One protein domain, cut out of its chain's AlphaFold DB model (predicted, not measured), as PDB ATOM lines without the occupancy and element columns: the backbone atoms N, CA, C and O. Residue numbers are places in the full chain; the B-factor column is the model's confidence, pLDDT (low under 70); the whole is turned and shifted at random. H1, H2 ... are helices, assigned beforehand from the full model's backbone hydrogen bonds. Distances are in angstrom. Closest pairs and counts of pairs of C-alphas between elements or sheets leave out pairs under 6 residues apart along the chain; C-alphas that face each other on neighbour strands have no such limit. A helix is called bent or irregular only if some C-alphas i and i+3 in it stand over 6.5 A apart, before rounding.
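Overview. This is residues 14 to 156 of the 297 residues of the protein "Glyco_trans_2-like domain-containing protein" of Actinobacteria bacterium (UniProt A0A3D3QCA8). Four helices, H1 to H4, pack into one body, and the long bent helix H5 arches over H4 like a bow, meeting it only near the bow's two ends. H4 is in the middle, with H1, H2 and H3 gathered on it and the H4 to H5 turn making one end of the length. The printed part has 143 residues with five named helices, H1 to H5 in chain order, and no named strand; the class is all helix. It is compact, with a radius of gyration of the C-alphas of 16.8 A, yet elongated, spanning 55 by 36 by 26 A.

Along the chain. Find C-alpha 14 at (-18.753, 16.035, -6.026); from there H1, residues 14 to 37, runs 34.6 A. Next come H2, residues 44 to 61, 26.0 A long, and H3, residues 66 to 86, 30.3 A long. At C-alpha 92, (-37.453, 36.203, -5.711), H4 begins; it spans residues 92 to 118 and 38.6 A. H4 has a kink of 30 degrees near residue 110, and is neither bent nor irregular, but only just: C-alphas 107 and 110 are 6.0 A apart. H5, residues 123 to 155, was assigned as one helix by its hydrogen bonds but is bent: C-alphas 138 and 141 are 7.1 A apart. Its arms are H5a, residues 123 to 138, 22.9 A long, and H5b, residues 141 to 155, 19.5 A long, at a steep tilt of 51 degrees; H5b ends at C-alpha 155, (-41.374, 32.266, 0.502).

Arrangement. Start at H4, the hub, which touches four other helices. H1, H2 and H4 form a bundle, three helices that touch one another. Look at Ser 21 and Thr 104, the closest C-alphas of H1 and H4, 4.9 A apart; these helices run opposite ways at a shallow tilt of 29 degrees. H1 and H2 are a hairpin, closest at the C-alphas of Ala 24 and Ala 55, 4.9 A. With residues 76 to 84 alone, H3 touches H4, closest at the C-alphas of Ala 80 and Cys 99, 5.7 A. H5a touches H4 with residues 126 to 130 alone, closest at the C-alphas of Leu 129 and Leu 116, 7.0 A. H5b touches H4 with residues 154 to 155 alone, closest at the C-alphas of Trp 155 and Gly 94, 4.1 A. H3 is apart from both arms. Every O i to N i+4 pair is within hydrogen-bond range in H1, H2, H3 and H5a; in H4 22 of 23 are, in H5b 9 of 11.

Size, cuts and confidence. The two C-alphas farthest apart are those of Thr 39 and Ala 123, 55.4 A. The printed part has no cut, and no link is long. Mean pLDDT of the printed part is 86.5; residues 39 to 43 are under 70.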
ATOM      1  N   LEU A  14     -17.584  16.254  -6.862       85.44
ATOM      2  CA  LEU A  14     -18.753  16.035  -6.026       85.44
ATOM      3  C   LEU A  14     -18.646  16.818  -4.709       85.44
ATOM      4  O   LEU A  14     -19.607  17.472  -4.304       85.44
ATOM      5  N   THR A  15     -17.462  16.844  -4.095       87.25
ATOM      6  CA  THR A  15     -17.193  17.659  -2.901       87.25
ATOM      7  C   THR A  15     -17.285  19.153  -3.194       87.25
ATOM      8  O   THR A  15     -17.901  19.896  -2.428       87.25
ATOM      9  N   VAL A  16     -16.745  19.607  -4.329       84.44
ATOM     10  CA  VAL A  16     -16.843  21.017  -4.738       84.44
ATOM     11  C   VAL A  16     -18.298  21.416  -5.000       84.44
ATOM     12  O   VAL A  16     -18.744  22.469  -4.540       84.44
ATOM     13  N   ALA A  17     -19.057  20.574  -5.706       86.19
ATOM     14  CA  ALA A  17     -20.468  20.822  -5.981       86.19
ATOM     15  C   ALA A  17     -21.308  20.861  -4.693       86.19
ATOM     16  O   ALA A  17     -22.223  21.681  -4.591       86.19
ATOM     17  N   PHE A  18     -20.996  20.003  -3.714       89.44
ATOM     18  CA  PHE A  18     -21.674  19.980  -2.419       89.44
ATOM     19  C   PHE A  18     -21.368  21.241  -1.604       89.44
ATOM     20  O   PHE A  18     -22.284  21.906  -1.125       89.44
ATOM     21  N   ALA A  19     -20.097  21.637  -1.513       87.44
ATOM     22  CA  ALA A  19     -19.712  22.870  -0.831       87.44
ATOM     23  C   ALA A  19     -20.386  24.101  -1.460       87.44
ATOM     24  O   ALA A  19     -20.935  24.945  -0.752       87.44
ATOM     25  N   PHE A  20     -20.408  24.183  -2.796       88.25
ATOM     26  CA  PHE A  20     -21.092  25.259  -3.512       88.25
ATOM     27  C   PHE A  20     -22.595  25.304  -3.206       88.25
ATOM     28  O   PHE A  20     -23.127  26.384  -2.954       88.25
ATOM     29  N   SER A  21     -23.291  24.162  -3.228       89.38
ATOM     30  CA  SER A  21     -24.742  24.132  -3.008       89.38
ATOM     31  C   SER A  21     -25.116  24.546  -1.584       89.38
ATOM     32  O   SER A  21     -26.031  25.354  -1.415       89.38
ATOM     33  N   VAL A  22     -24.340  24.115  -0.582       91.12
ATOM     34  CA  VAL A  22     -24.496  24.542   0.817       91.12
ATOM     35  C   VAL A  22     -24.282  26.052   0.967       91.12
ATOM     36  O   VAL A  22     -25.091  26.724   1.607       91.12
ATOM     37  N   LEU A  23     -23.240  26.611   0.339       89.44
ATOM     38  CA  LEU A  23     -22.987  28.057   0.349       89.44
ATOM     39  C   LEU A  23     -24.112  28.842  -0.335       89.44
ATOM     40  O   LEU A  23     -24.559  29.863   0.185       89.44
ATOM     41  N   ALA A  24     -24.604  28.353  -1.475       88.12
ATOM     42  CA  ALA A  24     -25.714  28.967  -2.193       88.12
ATOM     43  C   ALA A  24     -27.007  28.946  -1.368       88.12
ATOM     44  O   ALA A  24     -27.727  29.945  -1.339       88.12
ATOM     45  N   TYR A  25     -27.278  27.849  -0.655       91.69
ATOM     46  CA  TYR A  25     -28.423  27.755   0.247       91.69
ATOM     47  C   TYR A  25     -28.291  28.709   1.444       91.69
ATOM     48  O   TYR A  25     -29.239  29.429   1.753       91.69
ATOM     49  N   GLY A  26     -27.108  28.799   2.059       90.50
ATOM     50  CA  GLY A  26     -26.834  29.764   3.131       90.50
ATOM     51  C   GLY A  26     -26.976  31.227   2.686       90.50
ATOM     52  O   GLY A  26     -27.540  32.053   3.401       90.50
ATOM     53  N   ALA A  27     -26.531  31.560   1.472       89.50
ATOM     54  CA  ALA A  27     -26.741  32.889   0.901       89.50
ATOM     55  C   ALA A  27     -28.233  33.159   0.633       89.50
ATOM     56  O   ALA A  27     -28.726  34.257   0.899       89.50
ATOM     57  N   ALA A  28     -28.973  32.161   0.142       89.88
ATOM     58  CA  ALA A  28     -30.403  32.275  -0.115       89.88
ATOM     59  C   ALA A  28     -31.208  32.549   1.163       89.88
ATOM     60  O   ALA A  28     -32.064  33.437   1.163       89.88
ATOM     61  N   THR A  29     -30.905  31.837   2.252       89.00
ATOM     62  CA  THR A  29     -31.557  32.050   3.549       89.00
ATOM     63  C   THR A  29     -31.228  33.427   4.115       89.00
ATOM     64  O   THR A  29     -32.149  34.134   4.513       89.00
ATOM     65  N   ALA A  30     -29.971  33.878   4.050       89.06
ATOM     66  CA  ALA A  30     -29.593  35.226   4.479       89.06
ATOM     67  C   ALA A  30     -30.336  36.323   3.692       89.06
ATOM     68  O   ALA A  30     -30.881  37.255   4.283       89.06
ATOM     69  N   ILE A  31     -30.424  36.194   2.362       88.44
ATOM     70  CA  ILE A  31     -31.174  37.132   1.513       88.44
ATOM     71  C   ILE A  31     -32.666  37.122   1.879       88.44
ATOM     72  O   ILE A  31     -33.281  38.186   1.950       88.44
ATOM     73  N   LEU A  32     -33.252  35.946   2.122       87.69
ATOM     74  CA  LEU A  32     -34.654  35.810   2.522       87.69
ATOM     75  C   LEU A  32     -34.923  36.445   3.895       87.69
ATOM     76  O   LEU A  32     -35.922  37.147   4.055       87.69
ATOM     77  N   THR A  33     -34.030  36.255   4.867       87.31
ATOM     78  CA  THR A  33     -34.126  36.877   6.194       87.31
ATOM     79  C   THR A  33     -34.014  38.396   6.095       87.31
ATOM     80  O   THR A  33     -34.863  39.103   6.633       87.31
ATOM     81  N   CYS A  34     -33.038  38.915   5.345       85.50
ATOM     82  CA  CYS A  34     -32.906  40.352   5.097       85.50
ATOM     83  C   CYS A  34     -34.139  40.932   4.387       85.50
ATOM     84  O   CYS A  34     -34.555  42.048   4.691       85.50
ATOM     85  N   TRP A  35     -34.749  40.180   3.467       84.50
ATOM     86  CA  TRP A  35     -35.964  40.597   2.763       84.50
ATOM     87  C   TRP A  35     -37.184  40.745   3.682       84.50
ATOM     88  O   TRP A  35     -38.032  41.596   3.423       84.50
ATOM     89  N   HIS A  36     -37.279  39.944   4.746       84.00
ATOM     90  CA  HIS A  36     -38.329  40.086   5.764       84.00
ATOM     91  C   HIS A  36     -37.982  41.118   6.840       84.00
ATOM     92  O   HIS A  36     -38.876  41.777   7.360       84.00
ATOM     93  N   ALA A  37     -36.697  41.288   7.157       82.31
ATOM     94  CA  ALA A  37     -36.231  42.253   8.154       82.31
ATOM     95  C   ALA A  37     -36.207  43.705   7.642       82.31
ATOM     96  O   ALA A  37     -36.131  44.638   8.439       82.31
ATOM     97  N   THR A  38     -36.252  43.918   6.323       76.69
ATOM     98  CA  THR A  38     -36.161  45.245   5.700       76.69
ATOM     99  C   THR A  38     -37.365  45.530   4.803       76.69
ATOM    100  O   THR A  38     -37.999  44.626   4.265       76.69
ATOM    101  N   THR A  39     -37.673  46.808   4.570       66.25
ATOM    102  CA  THR A  39     -38.671  47.222   3.564       66.25
ATOM    103  C   THR A  39     -38.152  47.095   2.124       66.25
ATOM    104  O   THR A  39     -38.893  47.352   1.172       66.25
ATOM    105  N   ALA A  40     -36.892  46.681   1.938       61.31
ATOM    106  CA  ALA A  40     -36.249  46.576   0.640       61.31
ATOM    107  C   ALA A  40     -36.835  45.411  -0.172       61.31
ATOM    108  O   ALA A  40     -36.648  44.229   0.119       61.31
ATOM    109  N   ARG A  41     -37.542  45.746  -1.252       67.88
ATOM    110  CA  ARG A  41     -38.066  44.767  -2.207       67.88
ATOM    111  C   ARG A  41     -37.085  44.621  -3.368       67.88
ATOM    112  O   ARG A  41     -37.163  45.343  -4.356       67.88
ATOM    113  N   PHE A  42     -36.151  43.682  -3.251       65.69
ATOM    114  CA  PHE A  42     -35.250  43.355  -4.356       65.69
ATOM    115  C   PHE A  42     -36.001  42.633  -5.480       65.69
ATOM    116  O   PHE A  42     -36.815  41.736  -5.239       65.69
ATOM    117  N   ALA A  43     -35.710  43.009  -6.725       69.56
ATOM    118  CA  ALA A  43     -36.242  42.318  -7.889       69.56
ATOM    119  C   ALA A  43     -35.680  40.886  -7.972       69.56
ATOM    120  O   ALA A  43     -34.513  40.642  -7.668       69.56
ATOM    121  N   ARG A  44     -36.494  39.942  -8.463       71.19
ATOM    122  CA  ARG A  44     -36.118  38.525  -8.638       71.19
ATOM    123  C   ARG A  44     -34.730  38.282  -9.268       71.19
ATOM    124  O   ARG A  44     -33.994  37.476  -8.703       71.19
ATOM    125  N   PRO A  45     -34.332  38.931 -10.384       72.62
ATOM    126  CA  PRO A  45     -33.020  38.677 -10.989       72.62
ATOM    127  C   PRO A  45     -31.854  39.084 -10.080       72.62
ATOM    128  O   PRO A  45     -30.812  38.439 -10.097       72.62
ATOM    129  N   LEU A  46     -32.046  40.108  -9.248       79.38
ATOM    130  CA  LEU A  46     -31.021  40.611  -8.344       79.38
ATOM    131  C   LEU A  46     -30.761  39.628  -7.194       79.38
ATOM    132  O   LEU A  46     -29.610  39.369  -6.859       79.38
ATOM    133  N   SER A  47     -31.815  39.013  -6.644       76.62
ATOM    134  CA  SER A  47     -31.672  37.966  -5.623       76.62
ATOM    135  C   SER A  47     -30.902  36.757  -6.160       76.62
ATOM    136  O   SER A  47     -30.012  36.255  -5.480       76.62
ATOM    137  N   LEU A  48     -31.202  36.318  -7.389       77.62
ATOM    138  CA  LEU A  48     -30.505  35.195  -8.027       77.62
ATOM    139  C   LEU A  48     -29.023  35.500  -8.268       77.62
ATOM    140  O   LEU A  48     -28.177  34.648  -8.004       77.62
ATOM    141  N   LEU A  49     -28.723  36.715  -8.734       81.12
ATOM    142  CA  LEU A  49     -27.360  37.166  -8.992       81.12
ATOM    143  C   LEU A  49     -26.532  37.235  -7.705       81.12
ATOM    144  O   LEU A  49     -25.422  36.715  -7.678       81.12
ATOM    145  N   PHE A  50     -27.071  37.809  -6.625       82.31
ATOM    146  CA  PHE A  50     -26.352  37.867  -5.348       82.31
ATOM    147  C   PHE A  50     -26.196  36.492  -4.698       82.31
ATOM    148  O   PHE A  50     -25.107  36.169  -4.229       82.31
ATOM    149  N   GLY A  51     -27.246  35.668  -4.692       81.88
ATOM    150  CA  GLY A  51     -27.212  34.347  -4.068       81.88
ATOM    151  C   GLY A  51     -26.196  33.420  -4.725       81.88
ATOM    152  O   GLY A  51     -25.233  32.992  -4.095       81.88
ATOM    153  N   TYR A  52     -26.369  33.156  -6.020       84.56
ATOM    154  CA  TYR A  52     -25.458  32.265  -6.730       84.56
ATOM    155  C   TYR A  52     -24.090  32.902  -7.016       84.56
ATOM    156  O   TYR A  52     -23.084  32.196  -7.019       84.56
ATOM    157  N   GLY A  53     -24.028  34.222  -7.226       82.00
ATOM    158  CA  GLY A  53     -22.771  34.934  -7.466       82.00
ATOM    159  C   GLY A  53     -21.860  34.966  -6.240       82.00
ATOM    160  O   GLY A  53     -20.659  34.741  -6.372       82.00
ATOM    161  N   SER A  54     -22.415  35.166  -5.038       81.88
ATOM    162  CA  SER A  54     -21.634  35.093  -3.794       81.88
ATOM    163  C   SER A  54     -21.135  33.673  -3.521       81.88
ATOM    164  O   SER A  54     -19.954  33.498  -3.231       81.88
ATOM    165  N   ALA A  55     -21.980  32.654  -3.707       81.62
ATOM    166  CA  ALA A  55     -21.571  31.256  -3.576       81.62
ATOM    167  C   ALA A  55     -20.450  30.881  -4.560       81.62
ATOM    168  O   ALA A  55     -19.498  30.200  -4.183       81.62
ATOM    169  N   TRP A  56     -20.525  31.370  -5.802       83.88
ATOM    170  CA  TRP A  56     -19.487  31.161  -6.813       83.88
ATOM    171  C   TRP A  56     -18.169  31.840  -6.426       83.88
ATOM    172  O   TRP A  56     -17.126  31.190  -6.435       83.88
ATOM    173  N   ALA A  57     -18.211  33.108  -6.007       83.75
ATOM    174  CA  ALA A  57     -17.021  33.837  -5.574       83.75
ATOM    175  C   ALA A  57     -16.347  33.176  -4.361       83.75
ATOM    176  O   ALA A  57     -15.132  32.985  -4.359       83.75
ATOM    177  N   ILE A  58     -17.129  32.764  -3.357       79.75
ATOM    178  CA  ILE A  58     -16.610  32.061  -2.177       79.75
ATOM    179  C   ILE A  58     -15.996  30.716  -2.584       79.75
ATOM    180  O   ILE A  58     -14.897  30.392  -2.141       79.75
ATOM    181  N   ALA A  59     -16.644  29.954  -3.472       77.69
ATOM    182  CA  ALA A  59     -16.098  28.689  -3.956       77.69
ATOM    183  C   ALA A  59     -14.735  28.872  -4.650       77.69
ATOM    184  O   ALA A  59     -13.834  28.050  -4.457       77.69
ATOM    185  N   LEU A  60     -14.546  29.942  -5.429       82.50
ATOM    186  CA  LEU A  60     -13.252  30.253  -6.050       82.50
ATOM    187  C   LEU A  60     -12.184  30.619  -5.012       82.50
ATOM    188  O   LEU A  60     -11.064  30.118  -5.096       82.50
ATOM    189  N   VAL A  61     -12.532  31.434  -4.010       82.69
ATOM    190  CA  VAL A  61     -11.622  31.797  -2.903       82.69
ATOM    191  C   VAL A  61     -11.171  30.559  -2.122       82.69
ATOM    192  O   VAL A  61     -10.016  30.473  -1.714       82.69
ATOM    193  N   LEU A  62     -12.048  29.566  -1.964       77.00
ATOM    194  CA  LEU A  62     -11.734  28.293  -1.307       77.00
ATOM    195  C   LEU A  62     -10.880  27.338  -2.167       77.00
ATOM    196  O   LEU A  62     -10.522  26.253  -1.701       77.00
ATOM    197  N   GLY A  63     -10.523  27.737  -3.394       75.56
ATOM    198  CA  GLY A  63      -9.634  26.994  -4.286       75.56
ATOM    199  C   GLY A  63     -10.336  25.993  -5.204       75.56
ATOM    200  O   GLY A  63      -9.680  25.087  -5.716       75.56
ATOM    201  N   SER A  64     -11.653  26.118  -5.411       75.25
ATOM    202  CA  SER A  64     -12.366  25.233  -6.340       75.25
ATOM    203  C   SER A  64     -11.963  25.468  -7.807       75.25
ATOM    204  O   SER A  64     -11.711  26.609  -8.208       75.25
ATOM    205  N   PRO A  65     -11.950  24.419  -8.653       79.50
ATOM    206  CA  PRO A  65     -11.741  24.595 -10.084       79.50
ATOM    207  C   PRO A  65     -12.855  25.451 -10.701       79.50
ATOM    208  O   PRO A  65     -14.040  25.126 -10.574       79.50
ATOM    209  N   VAL A  66     -12.474  26.503 -11.437       81.00
ATOM    210  CA  VAL A  66     -13.402  27.477 -12.049       81.00
ATOM    211  C   VAL A  66     -14.497  26.792 -12.863       81.00
ATOM    212  O   VAL A  66     -15.662  27.185 -12.797       81.00
ATOM    213  N   LEU A  67     -14.143  25.740 -13.604       80.06
ATOM    214  CA  LEU A  67     -15.078  24.993 -14.442       80.06
ATOM    215  C   LEU A  67     -16.183  24.333 -13.605       80.06
ATOM    216  O   LEU A  67     -17.356  24.433 -13.955       80.06
ATOM    217  N   VAL A  68     -15.833  23.721 -12.473       73.31
ATOM    218  CA  VAL A  68     -16.785  23.006 -11.610       73.31
ATOM    219  C   VAL A  68     -17.752  23.982 -10.942       73.31
ATOM    220  O   VAL A  68     -18.966  23.785 -11.006       73.31
ATOM    221  N   ALA A  69     -17.229  25.076 -10.381       75.94
ATOM    222  CA  ALA A  69     -18.055  26.127  -9.791       75.94
ATOM    223  C   ALA A  69     -18.998  26.761 -10.832       75.94
ATOM    224  O   ALA A  69     -20.161  27.038 -10.539       75.94
ATOM    225  N   SER A  70     -18.526  26.943 -12.069       82.06
ATOM    226  CA  SER A  70     -19.314  27.536 -13.158       82.06
ATOM    227  C   SER A  70     -20.414  26.605 -13.681       82.06
ATOM    228  O   SER A  70     -21.505  27.075 -13.999       82.06
ATOM    229  N   VAL A  71     -20.181  25.288 -13.722       82.75
ATOM    230  CA  VAL A  71     -21.222  24.302 -14.068       82.75
ATOM    231  C   VAL A  71     -22.307  24.261 -12.988       82.75
ATOM    232  O   VAL A  71     -23.494  24.333 -13.309       82.75
ATOM    233  N   ALA A  72     -21.919  24.218 -11.709       78.44
ATOM    234  CA  ALA A  72     -22.866  24.228 -10.592       78.44
ATOM    235  C   ALA A  72     -23.716  25.513 -10.563       78.44
ATOM    236  O   ALA A  72     -24.928  25.455 -10.328       78.44
ATOM    237  N   LEU A  73     -23.096  26.656 -10.876       83.94
ATOM    238  CA  LEU A  73     -23.762  27.941 -11.075       83.94
ATOM    239  C   LEU A  73     -24.763  27.891 -12.235       83.94
ATOM    240  O   LEU A  73     -25.915  28.287 -12.061       83.94
ATOM    241  N   ALA A  74     -24.355  27.398 -13.407       85.88
ATOM    242  CA  ALA A  74     -25.209  27.354 -14.593       85.88
ATOM    243  C   ALA A  74     -26.456  26.481 -14.373       85.88
ATOM    244  O   ALA A  74     -27.570  26.908 -14.683       85.88
ATOM    245  N   CYS A  75     -26.295  25.296 -13.775       83.62
ATOM    246  CA  CYS A  75     -27.410  24.411 -13.436       83.62
ATOM    247  C   CYS A  75     -28.360  25.050 -12.406       83.62
ATOM    248  O   CYS A  75     -29.582  25.037 -12.591       83.62
ATOM    249  N   GLY A  76     -27.809  25.658 -11.351       83.31
ATOM    250  CA  GLY A  76     -28.586  26.354 -10.323       83.31
ATOM    251  C   GLY A  76     -29.370  27.544 -10.884       83.31
ATOM    252  O   GLY A  76     -30.582  27.656 -10.681       83.31
ATOM    253  N   ALA A  77     -28.714  28.396 -11.672       84.25
ATOM    254  CA  ALA A  77     -29.331  29.563 -12.297       84.25
ATOM    255  C   ALA A  77     -30.410  29.175 -13.322       84.25
ATOM    256  O   ALA A  77     -31.485  29.781 -13.341       84.25
ATOM    257  N   ALA A  78     -30.173  28.136 -14.133       85.62
ATOM    258  CA  ALA A  78     -31.156  27.635 -15.090       85.62
ATOM    259  C   ALA A  78     -32.406  27.085 -14.385       85.62
ATOM    260  O   ALA A  78     -33.529  27.450 -14.747       85.62
ATOM    261  N   SER A  79     -32.227  26.262 -13.344       84.31
ATOM    262  CA  SER A  79     -33.346  25.712 -12.569       84.31
ATOM    263  C   SER A  79     -34.171  26.816 -11.897       84.31
ATOM    264  O   SER A  79     -35.400  26.802 -11.992       84.31
ATOM    265  N   ALA A  80     -33.515  27.834 -11.332       84.06
ATOM    266  CA  ALA A  80     -34.179  28.987 -10.732       84.06
ATOM    267  C   ALA A  80     -34.904  29.864 -11.763       84.06
ATOM    268  O   ALA A  80     -36.013  30.333 -11.506       84.06
ATOM    269  N   GLY A  81     -34.332  30.040 -12.958       82.69
ATOM    270  CA  GLY A  81     -34.980  30.747 -14.063       82.69
ATOM    271  C   GLY A  81     -36.254  30.047 -14.548       82.69
ATOM    272  O   GLY A  81     -37.274  30.702 -14.779       82.69
ATOM    273  N   ILE A  82     -36.232  28.715 -14.656       84.69
ATOM    274  CA  ILE A  82     -37.405  27.908 -15.031       84.69
ATOM    275  C   ILE A  82     -38.456  27.934 -13.914       84.69
ATOM    276  O   ILE A  82     -39.631  28.204 -14.179       84.69
ATOM    277  N   ALA A  83     -38.043  27.701 -12.664       83.81
ATOM    278  CA  ALA A  83     -38.929  27.704 -11.503       83.81
ATOM    279  C   ALA A  83     -39.602  29.070 -11.310       83.81
ATOM    280  O   ALA A  83     -40.819  29.137 -11.153       83.81
ATOM    281  N   GLY A  84     -38.851  30.166 -11.443       80.56
ATOM    282  CA  GLY A  84     -39.377  31.527 -11.331       80.56
ATOM    283  C   GLY A  84     -40.402  31.896 -12.410       80.56
ATOM    284  O   GLY A  84     -41.254  32.754 -12.178       80.56
ATOM    285  N   ARG A  85     -40.373  31.235 -13.578       82.31
ATOM    286  CA  ARG A  85     -41.395  31.404 -14.629       82.31
ATOM    287  C   ARG A  85     -42.672  30.614 -14.340       82.31
ATOM    288  O   ARG A  85     -43.754  31.093 -14.685       82.31
ATOM    289  N   ARG A  86     -42.551  29.432 -13.726       83.62
ATOM    290  CA  ARG A  86     -43.677  28.531 -13.420       83.62
ATOM    291  C   ARG A  86     -44.376  28.864 -12.103       83.62
ATOM    292  O   ARG A  86     -45.595  28.750 -12.030       83.62
ATOM    293  N   VAL A  87     -43.637  29.309 -11.086       80.81
ATOM    294  CA  VAL A  87     -44.160  29.549  -9.733       80.81
ATOM    295  C   VAL A  87     -44.148  31.043  -9.421       80.81
ATOM    296  O   VAL A  87     -43.261  31.572  -8.753       80.81
ATOM    297  N   ARG A  88     -45.156  31.746  -9.944       79.19
ATOM    298  CA  ARG A  88     -45.269  33.208  -9.813       79.19
ATOM    299  C   ARG A  88     -45.680  33.673  -8.415       79.19
ATOM    300  O   ARG A  88     -45.477  34.848  -8.116       79.19
ATOM    301  N   ASP A  89     -46.186  32.763  -7.586       84.62
ATOM    302  CA  ASP A  89     -46.683  33.035  -6.230       84.62
ATOM    303  C   ASP A  89     -45.551  33.238  -5.197       84.62
ATOM    304  O   ASP A  89     -45.800  33.735  -4.097       84.62
ATOM    305  N   LEU A  90     -44.312  32.847  -5.532       85.56
ATOM    306  CA  LEU A  90     -43.132  32.945  -4.665       85.56
ATOM    307  C   LEU A  90     -42.368  34.263  -4.884       85.56
ATOM    308  O   LEU A  90     -42.246  34.763  -6.007       85.56
ATOM    309  N   SER A  91     -41.783  34.806  -3.818       86.38
ATOM    310  CA  SER A  91     -40.826  35.915  -3.885       86.38
ATOM    311  C   SER A  91     -39.558  35.503  -4.648       86.38
ATOM    312  O   SER A  91     -39.266  34.319  -4.811       86.38
ATOM    313  N   GLY A  92     -38.771  36.477  -5.116       84.00
ATOM    314  CA  GLY A  92     -37.453  36.203  -5.711       84.00
ATOM    315  C   GLY A  92     -36.521  35.408  -4.787       84.00
ATOM    316  O   GLY A  92     -36.053  34.343  -5.193       84.00
ATOM    317  N   PRO A  93     -36.310  35.863  -3.536       86.44
ATOM    318  CA  PRO A  93     -35.565  35.111  -2.524       86.44
ATOM    319  C   PRO A  93     -36.173  33.739  -2.200       86.44
ATOM    320  O   PRO A  93     -35.440  32.785  -1.955       86.44
ATOM    321  N   GLY A  94     -37.503  33.610  -2.246       88.38
ATOM    322  CA  GLY A  94     -38.202  32.339  -2.056       88.38
ATOM    323  C   GLY A  94     -37.883  31.316  -3.148       88.38
ATOM    324  O   GLY A  94     -37.521  30.185  -2.839       88.38
ATOM    325  N   VAL A  95     -37.928  31.721  -4.425       88.69
ATOM    326  CA  VAL A  95     -37.525  30.858  -5.554       88.69
ATOM    327  C   VAL A  95     -36.064  30.434  -5.416       88.69
ATOM    328  O   VAL A  95     -35.754  29.256  -5.573       88.69
ATOM    329  N   LEU A  96     -35.172  31.371  -5.076       88.94
ATOM    330  CA  LEU A  96     -33.762  31.067  -4.836       88.94
ATOM    331  C   LEU A  96     -33.590  30.033  -3.711       88.94
ATOM    332  O   LEU A  96     -32.845  29.072  -3.884       88.94
ATOM    333  N   SER A  97     -34.294  30.205  -2.588       90.56
ATOM    334  CA  SER A  97     -34.216  29.309  -1.424       90.56
ATOM    335  C   SER A  97     -34.664  27.891  -1.769       90.56
ATOM    336  O   SER A  97     -33.972  26.931  -1.446       90.56
ATOM    337  N   VAL A  98     -35.782  27.747  -2.486       89.62
ATOM    338  CA  VAL A  98     -36.284  26.434  -2.917       89.62
ATOM    339  C   VAL A  98     -35.318  25.770  -3.901       89.62
ATOM    340  O   VAL A  98     -34.993  24.596  -3.747       89.62
ATOM    341  N   CYS A  99     -34.820  26.504  -4.900       89.94
ATOM    342  CA  CYS A  99     -33.915  25.938  -5.901       89.94
ATOM    343  C   CYS A  99     -32.568  25.518  -5.304       89.94
ATOM    344  O   CYS A  99     -32.093  24.425  -5.599       89.94
ATOM    345  N   THR A 100     -31.981  26.345  -4.438       90.69
ATOM    346  CA  THR A 100     -30.714  26.023  -3.761       90.69
ATOM    347  C   THR A 100     -30.875  24.883  -2.759       90.69
ATOM    348  O   THR A 100     -29.984  24.043  -2.658       90.69
ATOM    349  N   PHE A 101     -32.026  24.770  -2.089       91.25
ATOM    350  CA  PHE A 101     -32.346  23.621  -1.241       91.25
ATOM    351  C   PHE A 101     -32.425  22.318  -2.045       91.25
ATOM    352  O   PHE A 101     -31.756  21.341  -1.711       91.25
ATOM    353  N   VAL A 102     -33.174  22.313  -3.154       90.44
ATOM    354  CA  VAL A 102     -33.275  21.146  -4.046       90.44
ATOM    355  C   VAL A 102     -31.911  20.791  -4.638       90.44
ATOM    356  O   VAL A 102     -31.540  19.621  -4.653       90.44
ATOM    357  N   GLN A 103     -31.131  21.784  -5.073       89.62
ATOM    358  CA  GLN A 103     -29.767  21.572  -5.556       89.62
ATOM    359  C   GLN A 103     -28.872  20.960  -4.470       89.62
ATOM    360  O   GLN A 103     -28.113  20.037  -4.756       89.62
ATOM    361  N   THR A 104     -28.985  21.435  -3.226       91.62
ATOM    362  CA  THR A 104     -28.245  20.880  -2.088       91.62
ATOM    363  C   THR A 104     -28.616  19.425  -1.867       91.62
ATOM    364  O   THR A 104     -27.716  18.600  -1.795       91.62
ATOM    365  N   LEU A 105     -29.904  19.078  -1.859       91.94
ATOM    366  CA  LEU A 105     -30.347  17.690  -1.717       91.94
ATOM    367  C   LEU A 105     -29.817  16.797  -2.843       91.94
ATOM    368  O   LEU A 105     -29.217  15.763  -2.571       91.94
ATOM    369  N   VAL A 106     -29.973  17.212  -4.104       91.19
ATOM    370  CA  VAL A 106     -29.536  16.424  -5.269       91.19
ATOM    371  C   VAL A 106     -28.037  16.128  -5.232       91.19
ATOM    372  O   VAL A 106     -27.630  15.039  -5.626       91.19
ATOM    373  N   VAL A 107     -27.217  17.065  -4.746       91.25
ATOM    374  CA  VAL A 107     -25.763  16.875  -4.646       91.25
ATOM    375  C   VAL A 107     -25.359  16.165  -3.348       91.25
ATOM    376  O   VAL A 107     -24.457  15.328  -3.368       91.25
ATOM    377  N   ALA A 108     -26.040  16.440  -2.234       92.62
ATOM    378  CA  ALA A 108     -25.767  15.836  -0.932       92.62
ATOM    379  C   ALA A 108     -25.973  14.320  -0.943       92.62
ATOM    380  O   ALA A 108     -25.243  13.610  -0.261       92.62
ATOM    381  N   LEU A 109     -26.933  13.814  -1.725       94.00
ATOM    382  CA  LEU A 109     -27.225  12.384  -1.768       94.00
ATOM    383  C   LEU A 109     -26.065  11.522  -2.315       94.00
ATOM    384  O   LEU A 109     -25.611  10.608  -1.622       94.00
ATOM    385  N   PRO A 110     -25.549  11.762  -3.532       94.06
ATOM    386  CA  PRO A 110     -24.394  11.020  -4.024       94.06
ATOM    387  C   PRO A 110     -23.118  11.358  -3.239       94.06
ATOM    388  O   PRO A 110     -22.273  10.479  -3.066       94.06
ATOM    389  N   TRP A 111     -22.995  12.580  -2.702       94.25
ATOM    390  CA  TRP A 111     -21.870  12.957  -1.840       94.25
ATOM    391  C   TRP A 111     -21.842  12.134  -0.552       94.25
ATOM    392  O   TRP A 111     -20.817  11.547  -0.223       94.25
ATOM    393  N   GLY A 112     -22.982  12.027   0.133       93.12
ATOM    394  CA  GLY A 112     -23.130  11.256   1.362       93.12
ATOM    395  C   GLY A 112     -22.863   9.768   1.145       93.12
ATOM    396  O   GLY A 112     -22.145   9.161   1.932       93.12
ATOM    397  N   LEU A 113     -23.353   9.189   0.044       93.75
ATOM    398  CA  LEU A 113     -23.061   7.794  -0.312       93.75
ATOM    399  C   LEU A 113     -21.563   7.542  -0.495       93.75
ATOM    400  O   LEU A 113     -21.030   6.572   0.046       93.75
ATOM    401  N   ARG A 114     -20.883   8.420  -1.239       93.50
ATOM    402  CA  ARG A 114     -19.434   8.339  -1.434       93.50
ATOM    403  C   ARG A 114     -18.692   8.493  -0.107       93.50
ATOM    404  O   ARG A 114     -17.828   7.676   0.194       93.50
ATOM    405  N   PHE A 115     -19.060   9.496   0.690       92.62
ATOM    406  CA  PHE A 115     -18.471   9.740   2.003       92.62
ATOM    407  C   PHE A 115     -18.560   8.489   2.883       92.62
ATOM    408  O   PHE A 115     -17.548   8.035   3.406       92.62
ATOM    409  N   LEU A 116     -19.740   7.866   2.968       93.50
ATOM    410  CA  LEU A 116     -19.934   6.628   3.726       93.50
ATOM    411  C   LEU A 116     -19.103   5.452   3.189       93.50
ATOM    412  O   LEU A 116     -18.635   4.628   3.977       93.50
ATOM    413  N   ALA A 117     -18.900   5.367   1.873       92.25
ATOM    414  CA  ALA A 117     -18.085   4.322   1.257       92.25
ATOM    415  C   ALA A 117     -16.586   4.470   1.580       92.25
ATOM    416  O   ALA A 117     -15.911   3.468   1.815       92.25
ATOM    417  N   GLU A 118     -16.083   5.705   1.617       92.38
ATOM    418  CA  GLU A 118     -14.664   6.031   1.825       92.38
ATOM    419  C   GLU A 118     -14.259   6.096   3.309       92.38
ATOM    420  O   GLU A 118     -13.068   6.150   3.621       92.38
ATOM    421  N   LEU A 119     -15.222   6.057   4.242       92.88
ATOM    422  CA  LEU A 119     -14.931   6.067   5.676       92.88
ATOM    423  C   LEU A 119     -14.063   4.856   6.094       92.88
ATOM    424  O   LEU A 119     -14.418   3.701   5.803       92.88
ATOM    425  N   PRO A 120     -12.957   5.087   6.838       95.06
ATOM    426  CA  PRO A 120     -12.043   4.038   7.292       95.06
ATOM    427  C   PRO A 120     -12.602   3.317   8.530       95.06
ATOM    428  O   PRO A 120     -12.063   3.413   9.629       95.06
ATOM    429  N   VAL A 121     -13.717   2.612   8.349       95.44
ATOM    430  CA  VAL A 121     -14.413   1.837   9.389       95.44
ATOM    431  C   VAL A 121     -14.469   0.352   9.031       95.44
ATOM    432  O   VAL A 121     -14.258  -0.041   7.877       95.44
ATOM    433  N   ASP A 122     -14.755  -0.497  10.014       96.94
ATOM    434  CA  ASP A 122     -14.961  -1.926   9.786       96.94
ATOM    435  C   ASP A 122     -16.239  -2.206   8.963       96.94
ATOM    436  O   ASP A 122     -17.085  -1.334   8.741       96.94
ATOM    437  N   ALA A 123     -16.376  -3.439   8.471       95.62
ATOM    438  CA  ALA A 123     -17.477  -3.828   7.590       95.62
ATOM    439  C   ALA A 123     -18.853  -3.796   8.275       95.62
ATOM    440  O   ALA A 123     -19.841  -3.459   7.619       95.62
ATOM    441  N   VAL A 124     -18.923  -4.114   9.571       97.56
ATOM    442  CA  VAL A 124     -20.182  -4.119  10.328       97.56
ATOM    443  C   VAL A 124     -20.660  -2.685  10.514       97.56
ATOM    444  O   VAL A 124     -21.794  -2.364  10.158       97.56
ATOM    445  N   THR A 125     -19.771  -1.799  10.966       96.81
ATOM    446  CA  THR A 125     -20.051  -0.365  11.095       96.81
ATOM    447  C   THR A 125     -20.465   0.239   9.754       96.81
ATOM    448  O   THR A 125     -21.474   0.937   9.679       96.81
ATOM    449  N   ARG A 126     -19.756  -0.080   8.661       95.94
ATOM    450  CA  ARG A 126     -20.124   0.381   7.313       95.94
ATOM    451  C   ARG A 126     -21.526  -0.085   6.910       95.94
ATOM    452  O   ARG A 126     -22.306   0.713   6.398       95.94
ATOM    453  N   GLY A 127     -21.863  -1.350   7.165       97.31
ATOM    454  CA  GLY A 127     -23.193  -1.900   6.896       97.31
ATOM    455  C   GLY A 127     -24.300  -1.162   7.653       97.31
ATOM    456  O   GLY A 127     -25.308  -0.785   7.054       97.31
ATOM    457  N   LEU A 128     -24.084  -0.878   8.942       97.56
ATOM    458  CA  LEU A 128     -25.020  -0.104   9.763       97.56
ATOM    459  C   LEU A 128     -25.192   1.334   9.255       97.56
ATOM    460  O   LEU A 128     -26.317   1.831   9.210       97.56
ATOM    461  N   LEU A 129     -24.111   1.988   8.822       97.38
ATOM    462  CA  LEU A 129     -24.175   3.337   8.253       97.38
ATOM    463  C   LEU A 129     -24.993   3.377   6.956       97.38
ATOM    464  O   LEU A 129     -25.836   4.259   6.800       97.38
ATOM    465  N   PHE A 130     -24.809   2.412   6.047       97.12
ATOM    466  CA  PHE A 130     -25.619   2.326   4.826       97.12
ATOM    467  C   PHE A 130     -27.090   2.009   5.115       97.12
ATOM    468  O   PHE A 130     -27.971   2.586   4.476       97.12
ATOM    469  N   ALA A 131     -27.372   1.145   6.093       97.00
ATOM    470  CA  ALA A 131     -28.741   0.877   6.530       97.00
ATOM    471  C   ALA A 131     -29.404   2.136   7.115       97.00
ATOM    472  O   ALA A 131     -30.533   2.471   6.752       97.00
ATOM    473  N   GLY A 132     -28.684   2.881   7.960       96.50
ATOM    474  CA  GLY A 132     -29.141   4.162   8.499       96.50
ATOM    475  C   GLY A 132     -29.367   5.209   7.408       96.50
ATOM    476  O   GLY A 132     -30.373   5.914   7.427       96.50
ATOM    477  N   TYR A 133     -28.484   5.265   6.410       95.62
ATOM    478  CA  TYR A 133     -28.640   6.142   5.255       95.62
ATOM    479  C   TYR A 133     -29.898   5.806   4.444       95.62
ATOM    480  O   TYR A 133     -30.672   6.699   4.108       95.62
ATOM    481  N   ALA A 134     -30.161   4.521   4.192       95.50
ATOM    482  CA  ALA A 134     -31.383   4.076   3.527       95.50
ATOM    483  C   ALA A 134     -32.645   4.446   4.328       95.50
ATOM    484  O   ALA A 134     -33.626   4.914   3.751       95.50
ATOM    485  N   LEU A 135     -32.612   4.312   5.658       95.25
ATOM    486  CA  LEU A 135     -33.712   4.750   6.518       95.25
ATOM    487  C   LEU A 135     -33.913   6.275   6.464       95.25
ATOM    488  O   LEU A 135     -35.048   6.744   6.379       95.25
ATOM    489  N   ALA A 136     -32.833   7.058   6.440       92.00
ATOM    490  CA  ALA A 136     -32.907   8.507   6.273       92.00
ATOM    491  C   ALA A 136     -33.544   8.889   4.925       92.00
ATOM    492  O   ALA A 136     -34.398   9.777   4.890       92.00
ATOM    493  N   LEU A 137     -33.220   8.175   3.838       94.06
ATOM    494  CA  LEU A 137     -33.855   8.368   2.528       94.06
ATOM    495  C   LEU A 137     -35.372   8.141   2.578       94.06
ATOM    496  O   LEU A 137     -36.116   8.888   1.946       94.06
ATOM    497  N   LEU A 138     -35.842   7.161   3.360       94.88
ATOM    498  CA  LEU A 138     -37.278   6.920   3.550       94.88
ATOM    499  C   LEU A 138     -37.979   8.076   4.276       94.88
ATOM    500  O   LEU A 138     -39.159   8.318   4.038       94.88
ATOM    501  N   SER A 139     -37.264   8.815   5.128       92.50
ATOM    502  CA  SER A 139     -37.811   9.979   5.837       92.50
ATOM    503  C   SER A 139     -37.844  11.261   4.994       92.50
ATOM    504  O   SER A 139     -38.562  12.205   5.334       92.50
ATOM    505  N   LEU A 140     -37.108  11.303   3.873       91.62
ATOM    506  CA  LEU A 140     -36.984  12.504   3.041       91.62
ATOM    507  C   LEU A 140     -38.324  13.076   2.568       91.62
ATOM    508  O   LEU A 140     -38.486  14.289   2.691       91.62
ATOM    509  N   PRO A 141     -39.306  12.294   2.071       92.38
ATOM    510  CA  PRO A 141     -40.577  12.864   1.626       92.38
ATOM    511  C   PRO A 141     -41.311  13.621   2.739       92.38
ATOM    512  O   PRO A 141     -41.825  14.711   2.505       92.38
ATOM    513  N   VAL A 142     -41.303  13.087   3.963       93.38
ATOM    514  CA  VAL A 142     -41.945  13.721   5.126       93.38
ATOM    515  C   VAL A 142     -41.193  14.988   5.535       93.38
ATOM    516  O   VAL A 142     -41.817  16.017   5.807       93.38
ATOM    517  N   GLY A 143     -39.857  14.940   5.525       89.62
ATOM    518  CA  GLY A 143     -39.013  16.105   5.789       89.62
ATOM    519  C   GLY A 143     -39.210  17.221   4.759       89.62
ATOM    520  O   GLY A 143     -39.302  18.389   5.126       89.62
ATOM    521  N   LEU A 144     -39.350  16.869   3.477       89.50
ATOM    522  CA  LEU A 144     -39.644  17.818   2.402       89.50
ATOM    523  C   LEU A 144     -40.991  18.512   2.602       89.50
ATOM    524  O   LEU A 144     -41.069  19.723   2.406       89.50
ATOM    525  N   VAL A 145     -42.026  17.774   3.015       90.50
ATOM    526  CA  VAL A 145     -43.336  18.358   3.344       90.50
ATOM    527  C   VAL A 145     -43.205  19.337   4.510       90.50
ATOM    528  O   VAL A 145     -43.638  20.475   4.373       90.50
ATOM    529  N   HIS A 146     -42.525  18.961   5.597       89.19
ATOM    530  CA  HIS A 146     -42.320  19.853   6.747       89.19
ATOM    531  C   HIS A 146     -41.564  21.135   6.379       89.19
ATOM    532  O   HIS A 146     -41.976  22.233   6.749       89.19
ATOM    533  N   VAL A 147     -40.459  21.014   5.632       87.94
ATOM    534  CA  VAL A 147     -39.681  22.174   5.171       87.94
ATOM    535  C   VAL A 147     -40.519  23.047   4.244       87.94
ATOM    536  O   VAL A 147     -40.439  24.273   4.322       87.94
ATOM    537  N   TYR A 148     -41.334  22.438   3.384       86.44
ATOM    538  CA  TYR A 148     -42.227  23.177   2.509       86.44
ATOM    539  C   TYR A 148     -43.314  23.916   3.292       86.44
ATOM    540  O   TYR A 148     -43.487  25.105   3.062       86.44
ATOM    541  N   GLU A 149     -44.003  23.268   4.232       86.88
ATOM    542  CA  GLU A 149     -45.052  23.891   5.053       86.88
ATOM    543  C   GLU A 149     -44.507  25.053   5.889       86.88
ATOM    544  O   GLU A 149     -45.068  26.151   5.876       86.88
ATOM    545  N   ALA A 150     -43.367  24.849   6.555       85.12
ATOM    546  CA  ALA A 150     -42.713  25.896   7.332       85.12
ATOM    547  C   ALA A 150     -42.206  27.043   6.437       85.12
ATOM    548  O   ALA A 150     -42.345  28.224   6.767       85.12
ATOM    549  N   GLY A 151     -41.625  26.704   5.284       84.94
ATOM    550  CA  GLY A 151     -41.053  27.665   4.349       84.94
ATOM    551  C   GLY A 151     -42.089  28.420   3.518       84.94
ATOM    552  O   GLY A 151     -41.845  29.565   3.138       84.94
ATOM    553  N   GLU A 152     -43.266  27.841   3.270       87.56
ATOM    554  CA  GLU A 152     -44.323  28.425   2.441       87.56
ATOM    555  C   GLU A 152     -44.731  29.811   2.950       87.56
ATOM    556  O   GLU A 152     -44.914  30.742   2.158       87.56
ATOM    557  N   VAL A 153     -44.795  29.961   4.276       84.69
ATOM    558  CA  VAL A 153     -45.096  31.229   4.946       84.69
ATOM    559  C   VAL A 153     -44.076  32.312   4.591       84.69
ATOM    560  O   VAL A 153     -44.453  33.459   4.351       84.69
ATOM    561  N   LEU A 154     -42.797  31.942   4.515       85.31
ATOM    562  CA  LEU A 154     -41.686  32.858   4.271       85.31
ATOM    563  C   LEU A 154     -41.462  33.131   2.784       85.31
ATOM    564  O   LEU A 154     -41.031  34.227   2.418       85.31
ATOM    565  N   TRP A 155     -41.714  32.153   1.917       87.81
ATOM    566  CA  TRP A 155     -41.374  32.266   0.502       87.81
ATOM    567  C   TRP A 155     -42.466  32.924  -0.337       87.81
ATOM    568  O   TRP A 155     -42.140  33.540  -1.354       87.81
ATOM    569  N   ARG A 156     -43.746  32.800   0.036       84.81
ATOM    570  CA  ARG A 156     -44.866  33.302  -0.775       84.81
ATOM    571  C   ARG A 156     -45.044  34.816  -0.679       84.81
ATOM    572  O   ARG A 156     -45.052  35.389   0.404       84.81
TER     573      ARG A 156